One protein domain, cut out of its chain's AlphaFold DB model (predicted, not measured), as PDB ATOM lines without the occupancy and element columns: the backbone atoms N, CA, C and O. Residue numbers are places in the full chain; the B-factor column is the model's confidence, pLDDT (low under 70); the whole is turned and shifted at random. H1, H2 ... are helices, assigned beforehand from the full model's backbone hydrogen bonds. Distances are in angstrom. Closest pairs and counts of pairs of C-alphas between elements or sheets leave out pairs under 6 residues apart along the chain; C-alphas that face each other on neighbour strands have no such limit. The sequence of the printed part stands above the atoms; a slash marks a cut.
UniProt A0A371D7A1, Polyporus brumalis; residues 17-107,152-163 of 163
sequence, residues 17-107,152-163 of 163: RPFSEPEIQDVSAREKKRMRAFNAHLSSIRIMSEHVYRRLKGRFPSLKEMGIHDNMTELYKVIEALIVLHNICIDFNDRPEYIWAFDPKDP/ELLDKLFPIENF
ATOM      1  N   ARG A  17      23.943  50.809 -13.730       83.75
ATOM      2  CA  ARG A  17      23.275  50.520 -15.004       83.75
ATOM      3  C   ARG A  17      23.714  51.472 -16.122       83.75
ATOM      4  O   ARG A  17      23.836  52.674 -15.882       83.75
ATOM      5  N   PRO A  18      23.864  50.992 -17.368       89.38
ATOM      6  CA  PRO A  18      23.950  51.881 -18.519       89.38
ATOM      7  C   PRO A  18      22.633  52.650 -18.719       89.38
ATOM      8  O   PRO A  18      21.578  52.285 -18.183       89.38
ATOM      9  N   PHE A  19      22.679  53.719 -19.509       90.12
ATOM     10  CA  PHE A  19      21.475  54.374 -20.016       90.12
ATOM     11  C   PHE A  19      20.798  53.505 -21.073       90.12
ATOM     12  O   PHE A  19      21.464  52.980 -21.968       90.12
ATOM     13  N   SER A  20      19.480  53.360 -20.971       88.00
ATOM     14  CA  SER A  20      18.670  52.646 -21.953       88.00
ATOM     15  C   SER A  20      18.470  53.467 -23.227       88.00
ATOM     16  O   SER A  20      18.610  54.689 -23.238       88.00
ATOM     17  N   GLU A  21      18.131  52.797 -24.328       86.62
ATOM     18  CA  GLU A  21      17.909  53.481 -25.604       86.62
ATOM     19  C   GLU A  21      16.773  54.529 -25.543       86.62
ATOM     20  O   GLU A  21      16.989  55.613 -26.082       86.62
ATOM     21  N   PRO A  22      15.634  54.305 -24.846       89.56
ATOM     22  CA  PRO A  22      14.629  55.352 -24.636       89.56
ATOM     23  C   PRO A  22      15.182  56.581 -23.902       89.56
ATOM     24  O   PRO A  22      15.013  57.699 -24.380       89.56
ATOM     25  N   GLU A  23      15.940  56.386 -22.810       87.50
ATOM     26  CA  GLU A  23      16.583  57.492 -22.074       87.50
ATOM     27  C   GLU A  23      17.507  58.319 -22.985       87.50
ATOM     28  O   GLU A  23      17.590  59.535 -22.860       87.50
ATOM     29  N   ILE A  24      18.197  57.665 -23.924       88.94
ATOM     30  CA  ILE A  24      19.128  58.306 -24.862       88.94
ATOM     31  C   ILE A  24      18.396  59.032 -26.009       88.94
ATOM     32  O   ILE A  24      18.973  59.921 -26.645       88.94
ATOM     33  N   GLN A  25      17.165  58.640 -26.338       87.81
ATOM     34  CA  GLN A  25      16.396  59.231 -27.440       87.81
ATOM     35  C   GLN A  25      15.666  60.515 -27.040       87.81
ATOM     36  O   GLN A  25      15.531  61.396 -27.889       87.81
ATOM     37  N   ASP A  26      15.298  60.660 -25.767       88.12
ATOM     38  CA  ASP A  26      14.522  61.796 -25.248       88.12
ATOM     39  C   ASP A  26      15.373  63.020 -24.850       88.12
ATOM     40  O   ASP A  26      14.867  63.986 -24.277       88.12
ATOM     41  N   VAL A  27      16.673  63.016 -25.161       90.88
ATOM     42  CA  VAL A  27      17.618  64.068 -24.753       90.88
ATOM     43  C   VAL A  27      18.237  64.815 -25.937       90.88
ATOM     44  O   VAL A  27      18.163  64.400 -27.096       90.88
ATOM     45  N   SER A  28      18.892  65.944 -25.645       93.06
ATOM     46  CA  SER A  28      19.602  66.735 -26.655       93.06
ATOM     47  C   SER A  28      20.701  65.926 -27.365       93.06
ATOM     48  O   SER A  28      21.248  64.967 -26.822       93.06
ATOM     49  N   ALA A  29      21.093  66.340 -28.575       91.62
ATOM     50  CA  ALA A  29      22.133  65.647 -29.342       91.62
ATOM     51  C   ALA A  29      23.488  65.560 -28.605       91.62
ATOM     52  O   ALA A  29      24.186  64.548 -28.720       91.62
ATOM     53  N   ARG A  30      23.845  66.597 -27.829       92.62
ATOM     54  CA  ARG A  30      25.064  66.619 -27.001       92.62
ATOM     55  C   ARG A  30      24.970  65.592 -25.873       92.62
ATOM     56  O   ARG A  30      25.867  64.766 -25.722       92.62
ATOM     57  N   GLU A  31      23.834  65.562 -25.179       93.25
ATOM     58  CA  GLU A  31      23.575  64.610 -24.093       93.25
ATOM     59  C   GLU A  31      23.553  63.160 -24.596       93.25
ATOM     60  O   GLU A  31      24.157  62.269 -24.008       93.25
ATOM     61  N   LYS A  32      22.968  62.923 -25.774       93.62
ATOM     62  CA  LYS A  32      22.977  61.614 -26.435       93.62
ATOM     63  C   LYS A  32      24.395  61.096 -26.677       93.62
ATOM     64  O   LYS A  32      24.675  59.919 -26.438       93.62
ATOM     65  N   LYS A  33      25.300  61.950 -27.165       93.12
ATOM     66  CA  LYS A  33      26.708  61.587 -27.403       93.12
ATOM     67  C   LYS A  33      27.425  61.285 -26.082       93.12
ATOM     68  O   LYS A  33      28.165  60.305 -26.001       93.12
ATOM     69  N   ARG A  34      27.144  62.081 -25.056       94.94
ATOM     70  CA  ARG A  34      27.678  61.949 -23.700       94.94
ATOM     71  C   ARG A  34      27.264  60.639 -23.021       94.94
ATOM     72  O   ARG A  34      28.124  59.863 -22.616       94.94
ATOM     73  N   MET A  35      25.968  60.328 -22.995       92.56
ATOM     74  CA  MET A  35      25.435  59.081 -22.427       92.56
ATOM     75  C   MET A  35      25.963  57.838 -23.158       92.56
ATOM     76  O   MET A  35      26.256  56.820 -22.532       92.56
ATOM     77  N   ARG A  36      26.144  57.908 -24.486       92.38
ATOM     78  CA  ARG A  36      26.760  56.817 -25.263       92.38
ATOM     79  C   ARG A  36      28.234  56.614 -24.919       92.38
ATOM     80  O   ARG A  36      28.665  55.467 -24.819       92.38
ATOM     81  N   ALA A  37      28.992  57.692 -24.715       92.44
ATOM     82  CA  ALA A  37      30.383  57.610 -24.272       92.44
ATOM     83  C   ALA A  37      30.496  56.971 -22.878       92.44
ATOM     84  O   ALA A  37      31.325  56.083 -22.679       92.44
ATOM     85  N   PHE A  38      29.600  57.339 -21.957       93.62
ATOM     86  CA  PHE A  38      29.496  56.703 -20.645       93.62
ATOM     87  C   PHE A  38      29.204  55.203 -20.749       93.62
ATOM     88  O   PHE A  38      29.936  54.398 -20.174       93.62
ATOM     89  N   ASN A  39      28.190  54.804 -21.526       92.00
ATOM     90  CA  ASN A  39      27.858  53.388 -21.718       92.00
ATOM     91  C   ASN A  39      29.045  52.597 -22.288       92.00
ATOM     92  O   ASN A  39      29.337  51.507 -21.803       92.00
ATOM     93  N   ALA A  40      29.757  53.149 -23.276       90.25
ATOM     94  CA  ALA A  40      30.936  52.508 -23.855       90.25
ATOM     95  C   ALA A  40      32.060  52.317 -22.821       90.25
ATOM     96  O   ALA A  40      32.691  51.261 -22.773       90.25
ATOM     97  N   HIS A  41      32.286  53.313 -21.964       90.94
ATOM     98  CA  HIS A  41      33.268  53.229 -20.889       90.94
ATOM     99  C   HIS A  41      32.884  52.196 -19.825       90.94
ATOM    100  O   HIS A  41      33.711  51.360 -19.461       90.94
ATOM    101  N   LEU A  42      31.621  52.192 -19.389       88.50
ATOM    102  CA  LEU A  42      31.097  51.206 -18.447       88.50
ATOM    103  C   LEU A  42      31.239  49.778 -18.992       88.50
ATOM    104  O   LEU A  42      31.724  48.891 -18.290       88.50
ATOM    105  N   SER A  43      30.891  49.559 -20.265       86.25
ATOM    106  CA  SER A  43      31.105  48.275 -20.938       86.25
ATOM    107  C   SER A  43      32.582  47.883 -20.974       86.25
ATOM    108  O   SER A  43      32.907  46.728 -20.719       86.25
ATOM    109  N   SER A  44      33.490  48.826 -21.237       85.69
ATOM    110  CA  SER A  44      34.929  48.547 -21.242       85.69
ATOM    111  C   SER A  44      35.455  48.133 -19.865       85.69
ATOM    112  O   SER A  44      36.271  47.214 -19.792       85.69
ATOM    113  N   ILE A  45      35.003  48.779 -18.784       88.00
ATOM    114  CA  ILE A  45      35.371  48.398 -17.411       88.00
ATOM    115  C   ILE A  45      34.855  46.995 -17.095       88.00
ATOM    116  O   ILE A  45      35.610  46.180 -16.571       88.00
ATOM    117  N   ARG A  46      33.602  46.689 -17.454       86.62
ATOM    118  CA  ARG A  46      33.013  45.361 -17.250       86.62
ATOM    119  C   ARG A  46      33.796  44.266 -17.980       86.62
ATOM    120  O   ARG A  46      34.132  43.256 -17.380       86.62
ATOM    121  N   ILE A  47      34.128  44.474 -19.252       84.25
ATOM    122  CA  ILE A  47      34.926  43.509 -20.027       84.25
ATOM    123  C   ILE A  47      36.289  43.282 -19.359       84.25
ATOM    124  O   ILE A  47      36.761  42.151 -19.249       84.25
ATOM    125  N   MET A  48      36.926  44.355 -18.881       86.88
ATOM    126  CA  MET A  48      38.201  44.259 -18.177       86.88
ATOM    127  C   MET A  48      38.071  43.469 -16.870       86.88
ATOM    128  O   MET A  48      38.877  42.566 -16.638       86.88
ATOM    129  N   SER A  49      37.065  43.760 -16.039       85.69
ATOM    130  CA  SER A  49      36.853  43.035 -14.783       85.69
ATOM    131  C   SER A  49      36.544  41.559 -15.036       85.69
ATOM    132  O   SER A  49      37.149  40.697 -14.401       85.69
ATOM    133  N   GLU A  50      35.708  41.240 -16.024       85.50
ATOM    134  CA  GLU A  50      35.431  39.865 -16.456       85.50
ATOM    135  C   GLU A  50      36.701  39.133 -16.912       85.50
ATOM    136  O   GLU A  50      36.921  37.976 -16.548       85.50
ATOM    137  N   HIS A  51      37.582  39.794 -17.669       84.69
ATOM    138  CA  HIS A  51      38.872  39.221 -18.057       84.69
ATOM    139  C   HIS A  51      39.794  38.967 -16.861       84.69
ATOM    140  O   HIS A  51      40.468  37.936 -16.830       84.69
ATOM    141  N   VAL A  52      39.826  39.872 -15.878       87.62
ATOM    142  CA  VAL A  52      40.584  39.677 -14.634       87.62
ATOM    143  C   VAL A  52      40.034  38.476 -13.870       87.62
ATOM    144  O   VAL A  52      40.793  37.552 -13.581       87.62
ATOM    145  N   TYR A  53      38.724  38.420 -13.624       85.88
ATOM    146  CA  TYR A  53      38.105  37.297 -12.919       85.88
ATOM    147  C   TYR A  53      38.311  35.969 -13.641       85.88
ATOM    148  O   TYR A  53      38.627  34.976 -12.991       85.88
ATOM    149  N   ARG A  54      38.216  35.938 -14.975       83.12
ATOM    150  CA  ARG A  54      38.504  34.730 -15.760       83.12
ATOM    151  C   ARG A  54      39.942  34.251 -15.549       83.12
ATOM    152  O   ARG A  54      40.164  33.068 -15.310       83.12
ATOM    153  N   ARG A  55      40.925  35.158 -15.588       86.88
ATOM    154  CA  ARG A  55      42.337  34.814 -15.335       86.88
ATOM    155  C   ARG A  55      42.568  34.321 -13.910       86.88
ATOM    156  O   ARG A  55      43.314  33.363 -13.718       86.88
ATOM    157  N   LEU A  56      41.930  34.957 -12.929       90.06
ATOM    158  CA  LEU A  56      42.022  34.550 -11.529       90.06
ATOM    159  C   LEU A  56      41.398  33.172 -11.305       90.06
ATOM    160  O   LEU A  56      42.059  32.325 -10.723       90.06
ATOM    161  N   LYS A  57      40.188  32.911 -11.811       85.25
ATOM    162  CA  LYS A  57      39.515  31.605 -11.690       85.25
ATOM    163  C   LYS A  57      40.275  30.482 -12.389       85.25
ATOM    164  O   LYS A  57      40.340  29.376 -11.861       85.25
ATOM    165  N   GLY A  58      40.885  30.768 -13.541       85.94
ATOM    166  CA  GLY A  58      41.749  29.811 -14.227       85.94
ATOM    167  C   GLY A  58      42.974  29.444 -13.388       85.94
ATOM    168  O   GLY A  58      43.302  28.269 -13.265       85.94
ATOM    169  N   ARG A  59      43.643  30.431 -12.775       88.44
ATOM    170  CA  ARG A  59      44.870  30.205 -11.989       88.44
ATOM    171  C   ARG A  59      44.611  29.708 -10.564       88.44
ATOM    172  O   ARG A  59      45.411  28.940 -10.045       88.44
ATOM    173  N   PHE A  60      43.528  30.134  -9.927       89.56
ATOM    174  CA  PHE A  60      43.204  29.819  -8.539       89.56
ATOM    175  C   PHE A  60      41.871  29.062  -8.474       89.56
ATOM    176  O   PHE A  60      40.832  29.675  -8.225       89.56
ATOM    177  N   PRO A  61      41.876  27.728  -8.663       83.50
ATOM    178  CA  PRO A  61      40.659  26.913  -8.622       83.50
ATOM    179  C   PRO A  61      39.863  27.054  -7.320       83.50
ATOM    180  O   PRO A  61      38.646  26.923  -7.336       83.50
ATOM    181  N   SER A  62      40.520  27.410  -6.210       82.50
ATOM    182  CA  SER A  62      39.864  27.704  -4.931       82.50
ATOM    183  C   SER A  62      38.823  28.827  -5.012       82.50
ATOM    184  O   SER A  62      37.940  28.882  -4.168       82.50
ATOM    185  N   LEU A  63      38.892  29.712  -6.016       82.38
ATOM    186  CA  LEU A  63      37.844  30.705  -6.278       82.38
ATOM    187  C   LEU A  63      36.549  30.097  -6.821       82.38
ATOM    188  O   LEU A  63      35.502  30.719  -6.686       82.38
ATOM    189  N   LYS A  64      36.610  28.931  -7.471       77.31
ATOM    190  CA  LYS A  64      35.415  28.221  -7.951       77.31
ATOM    191  C   LYS A  64      34.708  27.485  -6.812       77.31
ATOM    192  O   LYS A  64      33.497  27.333  -6.853       77.31
ATOM    193  N   GLU A  65      35.478  27.092  -5.802       77.69
ATOM    194  CA  GLU A  65      35.013  26.397  -4.596       77.69
ATOM    195  C   GLU A  65      34.656  27.362  -3.449       77.69
ATOM    196  O   GLU A  65      34.215  26.938  -2.381       77.69
ATOM    197  N   MET A  66      34.861  28.668  -3.645       71.12
ATOM    198  CA  MET A  66      34.375  29.696  -2.731       71.12
ATOM    199  C   MET A  66      32.850  29.744  -2.843       71.12
ATOM    200  O   MET A  66      32.312  30.225  -3.839       71.12
ATOM    201  N   GLY A  67      32.167  29.167  -1.853       69.88
ATOM    202  CA  GLY A  67      30.708  29.177  -1.753       69.88
ATOM    203  C   GLY A  67      30.135  30.577  -1.503       69.88
ATOM    204  O   GLY A  67      30.751  31.601  -1.797       69.88
ATOM    205  N   ILE A  68      28.927  30.645  -0.943       68.62
ATOM    206  CA  ILE A  68      28.312  31.930  -0.587       68.62
ATOM    207  C   ILE A  68      29.127  32.595   0.535       68.62
ATOM    208  O   ILE A  68      29.440  31.964   1.543       68.62
ATOM    209  N   HIS A  69      29.454  33.879   0.363       68.56
ATOM    210  CA  HIS A  69      30.181  34.681   1.346       68.56
ATOM    211  C   HIS A  69      29.298  35.785   1.922       68.56
ATOM    212  O   HIS A  69      28.901  36.697   1.201       68.56
ATOM    213  N   ASP A  70      29.078  35.765   3.236       67.62
ATOM    214  CA  ASP A  70      28.296  36.810   3.914       67.62
ATOM    215  C   ASP A  70      29.101  38.091   4.163       67.62
ATOM    216  O   ASP A  70      28.545  39.181   4.291       67.62
ATOM    217  N   ASN A  71      30.432  37.978   4.232       78.44
ATOM    218  CA  ASN A  71      31.317  39.114   4.453       78.44
ATOM    219  C   ASN A  71      31.958  39.575   3.141       78.44
ATOM    220  O   ASN A  71      33.061  39.157   2.776       78.44
ATOM    221  N   MET A  72      31.273  40.495   2.463       77.62
ATOM    222  CA  MET A  72      31.750  41.102   1.217       77.62
ATOM    223  C   MET A  72      33.107  41.802   1.375       77.62
ATOM    224  O   MET A  72      33.913  41.779   0.451       77.62
ATOM    225  N   THR A  73      33.401  42.376   2.546       80.75
ATOM    226  CA  THR A  73      34.689  43.047   2.794       80.75
ATOM    227  C   THR A  73      35.847  42.053   2.767       80.75
ATOM    228  O   THR A  73      36.882  42.323   2.160       80.75
ATOM    229  N   GLU A  74      35.678  40.892   3.398       82.06
ATOM    230  CA  GLU A  74      36.688  39.831   3.362       82.06
ATOM    231  C   GLU A  74      36.822  39.238   1.959       82.06
ATOM    232  O   GLU A  74      37.943  39.048   1.489       82.06
ATOM    233  N   LEU A  75      35.711  39.044   1.240       84.81
ATOM    234  CA  LEU A  75      35.755  38.608  -0.156       84.81
ATOM    235  C   LEU A  75      36.571  39.580  -1.022       84.81
ATOM    236  O   LEU A  75      37.442  39.144  -1.774       84.81
ATOM    237  N   TYR A  76      36.355  40.892  -0.886       85.62
ATOM    238  CA  TYR A  76      37.132  41.888  -1.628       85.62
ATOM    239  C   TYR A  76      38.625  41.822  -1.306       85.62
ATOM    240  O   TYR A  76      39.433  41.812  -2.233       85.62
ATOM    241  N   LYS A  77      39.006  41.678  -0.030       88.81
ATOM    242  CA  LYS A  77      40.416  41.498   0.359       88.81
ATOM    243  C   LYS A  77      41.026  40.234  -0.242       88.81
ATOM    244  O   LYS A  77      42.176  40.257  -0.672       88.81
ATOM    245  N   VAL A  78      40.270  39.136  -0.287       90.06
ATOM    246  CA  VAL A  78      40.720  37.886  -0.913       90.06
ATOM    247  C   VAL A  78      40.948  38.093  -2.409       90.06
ATOM    248  O   VAL A  78      42.009  37.732  -2.913       90.06
ATOM    249  N   ILE A  79      40.009  38.724  -3.121       90.12
ATOM    250  CA  ILE A  79      40.175  39.039  -4.547       90.12
ATOM    251  C   ILE A  79      41.395  39.943  -4.778       90.12
ATOM    252  O   ILE A  79      42.207  39.646  -5.656       90.12
ATOM    253  N   GLU A  80      41.576  40.995  -3.978       92.38
ATOM    254  CA  GLU A  80      42.749  41.876  -4.055       92.38
ATOM    255  C   GLU A  80      44.060  41.111  -3.831       92.38
ATOM    256  O   GLU A  80      45.001  41.244  -4.619       92.38
ATOM    257  N   ALA A  81      44.117  40.253  -2.810       94.38
ATOM    258  CA  ALA A  81      45.283  39.422  -2.531       94.38
ATOM    259  C   ALA A  81      45.606  38.474  -3.697       94.38
ATOM    260  O   ALA A  81      46.774  38.307  -4.052       94.38
ATOM    261  N   LEU A  82      44.588  37.895  -4.340       93.19
ATOM    262  CA  LEU A  82      44.772  37.031  -5.505       93.19
ATOM    263  C   LEU A  82      45.250  37.800  -6.739       93.19
ATOM    264  O   LEU A  82      46.041  37.255  -7.507       93.19
ATOM    265  N   ILE A  83      44.843  39.060  -6.925       94.12
ATOM    266  CA  ILE A  83      45.394  39.930  -7.978       94.12
ATOM    267  C   ILE A  83      46.885  40.178  -7.737       94.12
ATOM    268  O   ILE A  83      47.693  40.014  -8.652       94.12
ATOM    269  N   VAL A  84      47.271  40.530  -6.507       96.00
ATOM    270  CA  VAL A  84      48.683  40.744  -6.147       96.00
ATOM    271  C   VAL A  84      49.493  39.468  -6.369       96.00
ATOM    272  O   VAL A  84      50.530  39.503  -7.031       96.00
ATOM    273  N   LEU A  85      48.998  38.327  -5.887       95.25
ATOM    274  CA  LEU A  85      49.652  37.035  -6.068       95.25
ATOM    275  C   LEU A  85      49.748  36.643  -7.549       95.25
ATOM    276  O   LEU A  85      50.777  36.132  -7.983       95.25
ATOM    277  N   HIS A  86      48.714  36.919  -8.346       93.00
ATOM    278  CA  HIS A  86      48.734  36.685  -9.788       93.00
ATOM    279  C   HIS A  86      49.876  37.444 -10.467       93.00
ATOM    280  O   HIS A  86      50.593  36.851 -11.275       93.00
ATOM    281  N   ASN A  87      50.061  38.719 -10.118       92.75
ATOM    282  CA  ASN A  87      51.134  39.550 -10.659       92.75
ATOM    283  C   ASN A  87      52.511  39.022 -10.245       92.75
ATOM    284  O   ASN A  87      53.371  38.853 -11.101       92.75
ATOM    285  N   ILE A  88      52.683  38.644  -8.975       96.31
ATOM    286  CA  ILE A  88      53.915  38.008  -8.487       96.31
ATOM    287  C   ILE A  88      54.233  36.751  -9.308       96.31
ATOM    288  O   ILE A  88      55.347  36.588  -9.798       96.31
ATOM    289  N   CYS A  89      53.254  35.872  -9.524       93.50
ATOM    290  CA  CYS A  89      53.429  34.681 -10.353       93.50
ATOM    291  C   CYS A  89      53.814  35.028 -11.807       93.50
ATOM    292  O   CYS A  89      54.640  34.329 -12.389       93.50
ATOM    293  N   ILE A  90      53.264  36.098 -12.402       91.56
ATOM    294  CA  ILE A  90      53.705  36.577 -13.729       91.56
ATOM    295  C   ILE A  90      55.180  36.991 -13.691       91.56
ATOM    296  O   ILE A  90      55.942  36.563 -14.556       91.56
ATOM    297  N   ASP A  91      55.588  37.773 -12.690       96.69
ATOM    298  CA  ASP A  91      56.964  38.266 -12.560       96.69
ATOM    299  C   ASP A  91      57.971  37.118 -12.379       96.69
ATOM    300  O   ASP A  91      59.079  37.160 -12.916       96.69
ATOM    301  N   PHE A  92      57.568  36.048 -11.687       96.31
ATOM    302  CA  PHE A  92      58.348  34.814 -11.553       96.31
ATOM    303  C   PHE A  92      58.258  33.877 -12.766       96.31
ATOM    304  O   PHE A  92      58.856  32.799 -12.751       96.31
ATOM    305  N   ASN A  93      57.550  34.278 -13.827       93.06
ATOM    306  CA  ASN A  93      57.316  33.480 -15.031       93.06
ATOM    307  C   ASN A  93      56.691  32.104 -14.718       93.06
ATOM    308  O   ASN A  93      56.987  31.101 -15.377       93.06
ATOM    309  N   ASP A  94      55.836  32.067 -13.691       92.81
ATOM    310  CA  ASP A  94      55.034  30.905 -13.331       92.81
ATOM    311  C   ASP A  94      54.054  30.567 -14.458       92.81
ATOM    312  O   ASP A  94      53.417  31.445 -15.057       92.81
ATOM    313  N   ARG A  95      53.938  29.271 -14.739       88.69
ATOM    314  CA  ARG A  95      53.157  28.747 -15.856       88.69
ATOM    315  C   ARG A  95      51.859  28.147 -15.339       88.69
ATOM    316  O   ARG A  95      51.874  27.024 -14.824       88.69
ATOM    317  N   PRO A  96      50.728  28.858 -15.483       85.94
ATOM    318  CA  PRO A  96      49.467  28.386 -14.941       85.94
ATOM    319  C   PRO A  96      48.990  27.106 -15.635       85.94
ATOM    320  O   PRO A  96      48.227  26.358 -15.045       85.94
ATOM    321  N   GLU A  97      49.502  26.787 -16.828       86.62
ATOM    322  CA  GLU A  97      49.214  25.547 -17.556       86.62
ATOM    323  C   GLU A  97      49.656  24.279 -16.807       86.62
ATOM    324  O   GLU A  97      49.233  23.182 -17.166       86.62
ATOM    325  N   TYR A  98      50.505  24.403 -15.782       87.00
ATOM    326  CA  TYR A  98      50.907  23.284 -14.925       87.00
ATOM    327  C   TYR A  98      49.973  23.062 -13.732       87.00
ATOM    328  O   TYR A  98      50.112  22.067 -13.019       87.00
ATOM    329  N   ILE A  99      49.006  23.953 -13.510       85.75
ATOM    330  CA  ILE A  99      47.982  23.782 -12.486       85.75
ATOM    331  C   ILE A  99      46.951  22.790 -13.026       85.75
ATOM    332  O   ILE A  99      46.372  22.990 -14.090       85.75
ATOM    333  N   TRP A 100      46.715  21.710 -12.282       80.06
ATOM    334  CA  TRP A 100      45.906  20.566 -12.725       80.06
ATOM    335  C   TRP A 100      44.475  20.926 -13.170       80.06
ATOM    336  O   TRP A 100      43.918  20.253 -14.031       80.06
ATOM    337  N   ALA A 101      43.897  21.986 -12.599       78.94
ATOM    338  CA  ALA A 101      42.562  22.498 -12.911       78.94
ATOM    339  C   ALA A 101      42.593  23.834 -13.677       78.94
ATOM    340  O   ALA A 101      41.608  24.574 -13.673       78.94
ATOM    341  N   PHE A 102      43.724  24.174 -14.305       82.06
ATOM    342  CA  PHE A 102      43.812  25.376 -15.121       82.06
ATOM    343  C   PHE A 102      42.891  25.278 -16.328       82.06
ATOM    344  O   PHE A 102      43.033  24.392 -17.170       82.06
ATOM    345  N   ASP A 103      41.994  26.251 -16.441       75.38
ATOM    346  CA  ASP A 103      41.176  26.434 -17.628       75.38
ATOM    347  C   ASP A 103      41.342  27.870 -18.156       75.38
ATOM    348  O   ASP A 103      40.795  28.812 -17.575       75.38
ATOM    349  N   PRO A 104      42.081  28.078 -19.264       67.25
ATOM    350  CA  PRO A 104      42.239  29.399 -19.873       67.25
ATOM    351  C   PRO A 104      40.950  29.894 -20.541       67.25
ATOM    352  O   PRO A 104      40.840  31.071 -20.889       67.25
ATOM    353  N   LYS A 105      39.996  28.990 -20.773       66.44
ATOM    354  CA  LYS A 105      38.718  29.243 -21.428       66.44
ATOM    355  C   LYS A 105      37.553  29.144 -20.465       66.44
ATOM    356  O   LYS A 105      36.436  29.219 -20.977       66.44
ATOM    357  N   ASP A 106      37.817  29.057 -19.150       65.75
ATOM    358  CA  ASP A 106      36.804  28.909 -18.101       65.75
ATOM    359  C   ASP A 106      35.604  29.758 -18.497       65.75
ATOM    360  O   ASP A 106      35.756  30.992 -18.619       65.75
ATOM    361  N   PRO A 107      34.492  29.123 -18.913       54.38
ATOM    362  CA  PRO A 107      33.374  29.869 -19.425       54.38
ATOM    363  C   PRO A 107      32.988  30.815 -18.300       54.38
ATOM    364  O   PRO A 107      32.830  30.405 -17.149       54.38
ATOM    365  N   GLU A 152      26.116  61.289 -10.926       92.50
ATOM    366  CA  GLU A 152      27.372  61.779 -10.346       92.50
ATOM    367  C   GLU A 152      28.590  61.307 -11.165       92.50
ATOM    368  O   GLU A 152      29.499  62.085 -11.465       92.50
ATOM    369  N   LEU A 153      28.605  60.033 -11.577       92.50
ATOM    370  CA  LEU A 153      29.671  59.470 -12.409       92.50
ATOM    371  C   LEU A 153      29.649  60.002 -13.845       92.50
ATOM    372  O   LEU A 153      30.718  60.240 -14.411       92.50
ATOM    373  N   LEU A 154      28.468  60.205 -14.435       93.56
ATOM    374  CA  LEU A 154      28.331  60.829 -15.751       93.56
ATOM    375  C   LEU A 154      28.901  62.255 -15.739       93.56
ATOM    376  O   LEU A 154      29.686  62.608 -16.617       93.56
ATOM    377  N   ASP A 155      28.548  63.053 -14.735       94.62
ATOM    378  CA  ASP A 155      29.014  64.431 -14.555       94.62
ATOM    379  C   ASP A 155      30.518  64.503 -14.317       94.62
ATOM    380  O   ASP A 155      31.213  65.293 -14.956       94.62
ATOM    381  N   LYS A 156      31.041  63.622 -13.467       94.88
ATOM    382  CA  LYS A 156      32.462  63.601 -13.123       94.88
ATOM    383  C   LYS A 156      33.358  63.117 -14.264       94.88
ATOM    384  O   LYS A 156      34.431  63.678 -14.469       94.88
ATOM    385  N   LEU A 157      32.974  62.042 -14.955       93.38
ATOM    386  CA  LEU A 157      33.829  61.383 -15.954       93.38
ATOM    387  C   LEU A 157      33.606  61.914 -17.374       93.38
ATOM    388  O   LEU A 157      34.513  61.857 -18.203       93.38
ATOM    389  N   PHE A 158      32.414  62.440 -17.655       94.69
ATOM    390  CA  PHE A 158      32.014  62.925 -18.972       94.69
ATOM    391  C   PHE A 158      31.351  64.299 -18.839       94.69
ATOM    392  O   PHE A 158      30.157  64.404 -19.088       94.69
ATOM    393  N   PRO A 159      32.065  65.364 -18.447       93.88
ATOM    394  CA  PRO A 159      31.458  66.685 -18.283       93.88
ATOM    395  C   PRO A 159      30.872  67.197 -19.613       93.88
ATOM    396  O   PRO A 159      31.431  66.948 -20.687       93.88
ATOM    397  N   ILE A 160      29.715  67.869 -19.558       91.50
ATOM    398  CA  ILE A 160      28.926  68.254 -20.745       91.50
ATOM    399  C   ILE A 160      29.681  69.211 -21.677       91.50
ATOM    400  O   ILE A 160      29.445  69.234 -22.884       91.50
ATOM    401  N   GLU A 161      30.631  69.972 -21.140       91.25
ATOM    402  CA  GLU A 161      31.487  70.900 -21.874       91.25
ATOM    403  C   GLU A 161      32.359  70.193 -22.923       91.25
ATOM    404  O   GLU A 161      32.750  70.817 -23.908       91.25
ATOM    405  N   ASN A 162      32.615  68.889 -22.758       88.88
ATOM    406  CA  ASN A 162      33.434  68.082 -23.667       88.88
ATOM    407  C   ASN A 162      32.654  67.494 -24.863       88.88
ATOM    408  O   ASN A 162      33.237  66.771 -25.680       88.88
ATOM    409  N   PHE A 163      31.350  67.761 -24.972       88.81
ATOM    410  CA  PHE A 163      30.453  67.197 -25.990       88.81
ATOM    411  C   PHE A 163      29.769  68.271 -26.816       88.81
ATOM    412  O   PHE A 163      29.485  67.993 -28.003       88.81
TER     413      PHE A 163
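Overview. This is residues 17 to 107 and 152 to 163 of the 163 residues of a protein of Polyporus brumalis (UniProt A0A371D7A1). One long helix, H2, makes a shaft, with a second helix, H3, set across its last turn roughly as the bar of a T, and the two small helices H1 and H4 on different sides of the shaft near its beginning. The stretch of H2 between these two groups is bare, and the unnamed residues 60 to 71 and 92 to 107 lie at the end of the shaft where H3 is. The printed part has 103 residues with four named helices, in the order H1, H2, H3, H4, and no named strand; the class is all helix. The whole is only just loose, close to extended, with a radius of gyration of the C-alphas of 19.1 A, and it is elongated, spanning 55 by 33 by 24 A.

Along the chain. H2, the longest helix, has residues 29 to 59 and is 45.5 A long, from C-alpha 29 at (22.133, 65.647, -29.342) to C-alpha 59 at (44.870, 30.205, -11.989). H3, residues 72 to 91, is 28.9 A long and ends with C-alpha 91 at (56.964, 38.266, -12.560). H1 has residues 21 to 25 and is 6.2 A long. H4 has residues 152 to 157 and is 8.6 A long.

Arrangement. H2 is the hub, touching the three other helices. With residues 56 to 59 alone it touches residues 82 to 86 of H3; the closest C-alphas are those of Leu 56 and Leu 82, 7.1 A apart. The lines of H2 and H3 are only just about perpendicular, at 72 degrees. H2 touches H1 with residues 31 to 36 alone, and the closest C-alphas are those of Lys 32 and Ile 24, 5.3 A apart. H2 and H4 only just touch, with 3 pairs of C-alphas within 8 A; residues 35 to 38 alone of H2 take part, and the closest C-alphas are those of Phe 38 and Leu 154, 6.5 A apart. The lines of H2 and H4 are about perpendicular, at 86 degrees. H1 is apart from H3 and from H4, and H3 and H4 are apart. In H1, H2, H3 and H4 every O i to N i+4 pair is within hydrogen-bond range.

Size, cuts and confidence. The C-alphas of Ser 28 and Trp 100, the two farthest apart, are 54.9 A from each other. Residues 44 to 51, which belong to H2, stand free, and so do residues 67 to 74, of which 72 to 74 belong to H3. The link from H1 to H2 is tight, with 3 residues, and the link from H2 to H3 is long, with 12. The link from H3 to H4 runs across the cut: residues 108 to 151 are not printed, and C-alphas 107 and 152 are 33.7 A apart. The mean pLDDT of the printed part is 86.8; residues 67 to 70 and 104 to 107 are under 70.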